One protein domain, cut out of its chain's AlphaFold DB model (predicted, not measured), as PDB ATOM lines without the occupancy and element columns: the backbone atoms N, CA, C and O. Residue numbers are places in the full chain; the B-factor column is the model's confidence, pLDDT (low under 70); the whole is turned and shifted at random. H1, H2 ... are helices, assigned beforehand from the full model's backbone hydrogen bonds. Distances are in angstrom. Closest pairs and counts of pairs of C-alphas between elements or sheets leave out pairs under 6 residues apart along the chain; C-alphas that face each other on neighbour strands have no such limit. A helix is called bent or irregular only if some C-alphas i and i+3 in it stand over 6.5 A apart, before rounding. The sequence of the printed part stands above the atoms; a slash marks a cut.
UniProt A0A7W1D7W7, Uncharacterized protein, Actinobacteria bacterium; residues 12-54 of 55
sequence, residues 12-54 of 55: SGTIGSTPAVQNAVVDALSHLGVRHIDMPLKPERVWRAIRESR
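What this domain is: This is residues 12 to 54 of the 55 residues of an uncharacterized protein of Actinobacteria bacterium (UniProt A0A7W1D7W7). One long helix, H1, makes the longest axis, and a shorter helix, H2, lies beside its last part; residues 12 to 17 of H1 stick out free. The link, residues 33 to 42, folds back along H1 before H2 runs the same way as H1 again. The 43 printed residues, with two named helices in the order H1, H2 and no named strand, are all helix in class. The whole is elongated, 37 by 19 by 11 A, and only just compact, close to loose, with a radius of gyration of the C-alphas of 10.8 A.

How they stand to each other: H1, residues 12 to 32, and H2, residues 43 to 52, are close but not clearly touching; their closest C-alphas, those of Leu 32 and Ile 50, are 7.2 A apart. They run the same way at a shallow tilt of 34 degrees, only just short of steep. In H2 every O i to N i+4 pair is within hydrogen-bond range, in H1 13 of 17.

Where its parts are: H1 measures 31.2 A from C-alpha 12 at (334.244, 233.938, 226.886) to C-alpha 32; it is irregular, with C-alphas 28 and 31 7.4 A apart. H2 measures 14.3 A and ends at C-alpha 52, (341.220, 247.221, 196.488).

The domain as a whole: The C-alphas farthest apart, those of Ser 12 and Arg 54, are 36.6 A apart. The printed part has no cut, the link is short, and no printed residue is under 70 in pLDDT.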
ATOM      1  N   SER A  12     333.604 234.714 227.954       96.56
ATOM      2  CA  SER A  12     334.244 233.938 226.886       96.56
ATOM      3  C   SER A  12     333.481 234.005 225.567       96.56
ATOM      4  O   SER A  12     334.104 234.018 224.508       96.56
ATOM      5  N   GLY A  13     332.149 234.114 225.622       95.69
ATOM      6  CA  GLY A  13     331.324 234.332 224.435       95.69
ATOM      7  C   GLY A  13     331.629 235.669 223.760       95.69
ATOM      8  O   GLY A  13     331.894 235.704 222.562       95.69
ATOM      9  N   THR A  14     331.667 236.766 224.517       94.56
ATOM     10  CA  THR A  14     331.931 238.110 223.977       94.56
ATOM     11  C   THR A  14     333.366 238.237 223.458       94.56
ATOM     12  O   THR A  14     333.588 238.772 222.370       94.56
ATOM     13  N   ILE A  15     334.331 237.678 224.197       96.38
ATOM     14  CA  ILE A  15     335.752 237.677 223.828       96.38
ATOM     15  C   ILE A  15     335.995 236.830 222.575       96.38
ATOM     16  O   ILE A  15     336.723 237.261 221.688       96.38
ATOM     17  N   GLY A  16     335.400 235.637 222.486       97.69
ATOM     18  CA  GLY A  16     335.636 234.705 221.381       97.69
ATOM     19  C   GLY A  16     334.846 235.022 220.109       97.69
ATOM     20  O   GLY A  16     335.363 234.850 219.008       97.69
ATOM     21  N   SER A  17     333.607 235.503 220.235       97.19
ATOM     22  CA  SER A  17     332.723 235.726 219.079       97.19
ATOM     23  C   SER A  17     333.219 236.831 218.147       97.19
ATOM     24  O   SER A  17     333.195 236.661 216.931       97.19
ATOM     25  N   THR A  18     333.719 237.937 218.703       95.88
ATOM     26  CA  THR A  18     334.212 239.084 217.927       95.88
ATOM     27  C   THR A  18     335.336 238.701 216.943       95.88
ATOM     28  O   THR A  18     335.159 238.911 215.739       95.88
ATOM     29  N   PRO A  19     336.465 238.098 217.378       96.75
ATOM     30  CA  PRO A  19     337.512 237.661 216.460       96.75
ATOM     31  C   PRO A  19     337.075 236.480 215.587       96.75
ATOM     32  O   PRO A  19     337.535 236.384 214.456       96.75
ATOM     33  N   ALA A  20     336.175 235.603 216.052       98.12
ATOM     34  CA  ALA A  20     335.676 234.499 215.228       98.12
ATOM     35  C   ALA A  20     334.945 235.012 213.976       98.12
ATOM     36  O   ALA A  20     335.226 234.559 212.868       98.12
ATOM     37  N   VAL A  21     334.059 235.999 214.137       97.69
ATOM     38  CA  VAL A  21     333.344 236.614 213.009       97.69
ATOM     39  C   VAL A  21     334.297 237.418 212.124       97.69
ATOM     40  O   VAL A  21     334.208 237.333 210.900       97.69
ATOM     41  N   GLN A  22     335.233 238.170 212.711       98.19
ATOM     42  CA  GLN A  22     336.213 238.940 211.939       98.19
ATOM     43  C   GLN A  22     337.108 238.037 211.079       98.19
ATOM     44  O   GLN A  22     337.233 238.282 209.876       98.19
ATOM     45  N   ASN A  23     337.629 236.955 211.660       98.25
ATOM     46  CA  ASN A  23     338.431 235.968 210.946       98.25
ATOM     47  C   ASN A  23     337.627 235.278 209.844       98.25
ATOM     48  O   ASN A  23     338.158 235.087 208.758       98.25
ATOM     49  N   ALA A  24     336.350 234.953 210.076       98.62
ATOM     50  CA  ALA A  24     335.504 234.325 209.061       98.62
ATOM     51  C   ALA A  24     335.316 235.212 207.817       98.62
ATOM     52  O   ALA A  24     335.333 234.717 206.692       98.62
ATOM     53  N   VAL A  25     335.173 236.531 207.993       98.50
ATOM     54  CA  VAL A  25     335.084 237.462 206.856       98.50
ATOM     55  C   VAL A  25     336.421 237.587 206.124       98.50
ATOM     56  O   VAL A  25     336.432 237.616 204.896       98.50
ATOM     57  N   VAL A  26     337.545 237.646 206.847       98.44
ATOM     58  CA  VAL A  26     338.881 237.670 206.222       98.44
ATOM     59  C   VAL A  26     339.148 236.370 205.461       98.44
ATOM     60  O   VAL A  26     339.589 236.423 204.317       98.44
ATOM     61  N   ASP A  27     338.827 235.218 206.049       98.75
ATOM     62  CA  ASP A  27     338.965 233.900 205.427       98.75
ATOM     63  C   ASP A  27     338.155 233.799 204.127       98.75
ATOM     64  O   ASP A  27     338.703 233.434 203.084       98.75
ATOM     65  N   ALA A  28     336.900 234.261 204.140       98.44
ATOM     66  CA  ALA A  28     336.044 234.300 202.956       98.44
ATOM     67  C   ALA A  28     336.643 235.114 201.794       98.44
ATOM     68  O   ALA A  28     336.365 234.825 200.632       98.44
ATOM     69  N   LEU A  29     337.480 236.114 202.087       98.06
ATOM     70  CA  LEU A  29     338.118 236.987 201.096       98.06
ATOM     71  C   LEU A  29     339.603 236.673 200.871       98.06
ATOM     72  O   LEU A  29     340.246 237.319 200.041       98.06
ATOM     73  N   SER A  30     340.151 235.679 201.567       98.12
ATOM     74  CA  SER A  30     341.576 235.328 201.520       98.12
ATOM     75  C   SER A  30     342.049 234.981 200.106       98.12
ATOM     76  O   SER A  30     343.147 235.366 199.704       98.12
ATOM     77  N   HIS A  31     341.187 234.341 199.312       97.56
ATOM     78  CA  HIS A  31     341.432 234.000 197.909       97.56
ATOM     79  C   HIS A  31     341.582 235.225 196.987       97.56
ATOM     80  O   HIS A  31     342.109 235.096 195.885       97.56
ATOM     81  N   LEU A  32     341.147 236.409 197.430       97.56
ATOM     82  CA  LEU A  32     341.373 237.686 196.751       97.56
ATOM     83  C   LEU A  32     342.659 238.381 197.235       97.56
ATOM     84  O   LEU A  32     343.015 239.433 196.727       97.56
ATOM     85  N   GLY A  33     343.364 237.826 198.223       97.06
ATOM     86  CA  GLY A  33     344.552 238.437 198.824       97.06
ATOM     87  C   GLY A  33     344.260 239.366 200.007       97.06
ATOM     88  O   GLY A  33     345.186 239.985 200.536       97.06
ATOM     89  N   VAL A  34     343.007 239.450 200.469       97.81
ATOM     90  CA  VAL A  34     342.647 240.201 201.682       97.81
ATOM     91  C   VAL A  34     343.204 239.480 202.910       97.81
ATOM     92  O   VAL A  34     342.925 238.306 203.131       97.81
ATOM     93  N   ARG A  35     343.994 240.188 203.727       96.94
ATOM     94  CA  ARG A  35     344.618 239.638 204.949       96.94
ATOM     95  C   ARG A  35     344.088 240.238 206.246       96.94
ATOM     96  O   ARG A  35     344.317 239.678 207.309       96.94
ATOM     97  N   HIS A  36     343.427 241.390 206.168       97.00
ATOM     98  CA  HIS A  36     342.912 242.112 207.326       97.00
ATOM     99  C   HIS A  36     341.821 243.095 206.903       97.00
ATOM    100  O   HIS A  36     341.912 243.698 205.834       97.00
ATOM    101  N   ILE A  37     340.814 243.275 207.757       97.75
ATOM    102  CA  ILE A  37     339.805 244.336 207.654       97.75
ATOM    103  C   ILE A  37     339.593 244.897 209.058       97.75
ATOM    104  O   ILE A  37     339.299 244.144 209.992       97.75
ATOM    105  N   ASP A  38     339.706 246.218 209.199       96.75
ATOM    106  CA  ASP A  38     339.476 246.891 210.474       96.75
ATOM    107  C   ASP A  38     338.016 246.795 210.918       96.75
ATOM    108  O   ASP A  38     337.075 247.131 210.186       96.75
ATOM    109  N   MET A  39     337.833 246.409 212.179       96.31
ATOM    110  CA  MET A  39     336.521 246.371 212.815       96.31
ATOM    111  C   MET A  39     335.935 247.783 213.015       96.31
ATOM    112  O   MET A  39     336.681 248.753 213.189       96.31
ATOM    113  N   PRO A  40     334.597 247.935 213.011       96.12
ATOM    114  CA  PRO A  40     333.598 246.909 212.699       96.12
ATOM    115  C   PRO A  40     333.543 246.580 211.199       96.12
ATOM    116  O   PRO A  40     333.823 247.434 210.355       96.12
ATOM    117  N   LEU A  41     333.118 245.355 210.881       96.81
ATOM    118  CA  LEU A  41     332.938 244.842 209.516       96.81
ATOM    119  C   LEU A  41     331.684 245.429 208.848       96.81
ATOM    120  O   LEU A  41     330.745 244.714 208.503       96.81
ATOM    121  N   LYS A  42     331.640 246.757 208.699       97.94
ATOM    122  CA  LYS A  42     330.554 247.425 207.976       97.94
ATOM    123  C   LYS A  42     330.560 247.004 206.499       97.94
ATOM    124  O   LYS A  42     331.653 246.837 205.944       97.94
ATOM    125  N   PRO A  43     329.392 246.911 205.837       97.94
ATOM    126  CA  PRO A  43     329.308 246.521 204.429       97.94
ATOM    127  C   PRO A  43     330.234 247.328 203.511       97.94
ATOM    128  O   PRO A  43     330.876 246.758 202.632       97.94
ATOM    129  N   GLU A  44     330.384 248.635 203.752       98.12
ATOM    130  CA  GLU A  44     331.219 249.512 202.920       98.12
ATOM    131  C   GLU A  44     332.711 249.161 203.020       98.12
ATOM    132  O   GLU A  44     333.437 249.247 202.029       98.12
ATOM    133  N   ARG A  45     333.181 248.732 204.201       97.94
ATOM    134  CA  ARG A  45     334.579 248.314 204.411       97.94
ATOM    135  C   ARG A  45     334.873 246.985 203.730       97.94
ATOM    136  O   ARG A  45     335.916 246.853 203.101       97.94
ATOM    137  N   VAL A  46     333.940 246.038 203.811       97.94
ATOM    138  CA  VAL A  46     334.048 244.746 203.117       97.94
ATOM    139  C   VAL A  46     334.062 244.962 201.601       97.94
ATOM    140  O   VAL A  46     334.935 244.445 200.907       97.94
ATOM    141  N   TRP A  47     333.155 245.796 201.086       97.56
ATOM    142  CA  TRP A  47     333.116 246.152 199.667       97.56
ATOM    143  C   TRP A  47     334.413 246.817 199.197       97.56
ATOM    144  O   TRP A  47     334.944 246.463 198.143       97.56
ATOM    145  N   ARG A  48     334.950 247.754 199.987       97.75
ATOM    146  CA  ARG A  48     336.209 248.434 199.676       97.75
ATOM    147  C   ARG A  48     337.389 247.462 199.651       97.75
ATOM    148  O   ARG A  48     338.142 247.501 198.686       97.75
ATOM    149  N   ALA A  49     337.493 246.556 200.625       97.25
ATOM    150  CA  ALA A  49     338.538 245.531 200.655       97.25
ATOM    151  C   ALA A  49     338.521 244.666 199.382       97.25
ATOM    152  O   ALA A  49     339.557 244.496 198.749       97.25
ATOM    153  N   ILE A  50     337.335 244.216 198.946       97.06
ATOM    154  CA  ILE A  50     337.161 243.458 197.693       97.06
ATOM    155  C   ILE A  50     337.604 244.277 196.471       97.06
ATOM    156  O   ILE A  50     338.211 243.745 195.541       97.06
ATOM    157  N   ARG A  51     337.276 245.573 196.431       97.19
ATOM    158  CA  ARG A  51     337.646 246.455 195.314       97.19
ATOM    159  C   ARG A  51     339.148 246.706 195.252       97.19
ATOM    160  O   ARG A  51     339.705 246.636 194.165       97.19
ATOM    161  N   GLU A  52     339.780 246.967 196.391       95.44
ATOM    162  CA  GLU A  52     341.220 247.221 196.488       95.44
ATOM    163  C   GLU A  52     342.043 245.979 196.127       95.44
ATOM    164  O   GLU A  52     343.070 246.115 195.480       95.44
ATOM    165  N   SER A  53     341.557 244.770 196.433       91.88
ATOM    166  CA  SER A  53     342.221 243.513 196.055       91.88
ATOM    167  C   SER A  53     342.195 243.165 194.556       91.88
ATOM    168  O   SER A  53     342.825 242.197 194.141       91.88
ATOM    169  N   ARG A  54     341.431 243.897 193.734       84.25
ATOM    170  CA  ARG A  54     341.283 243.629 192.288       84.25
ATOM    171  C   ARG A  54     342.133 244.543 191.398       84.25
ATOM    172  O   ARG A  54     342.082 244.369 190.181       84.25
TER     173      ARG A  54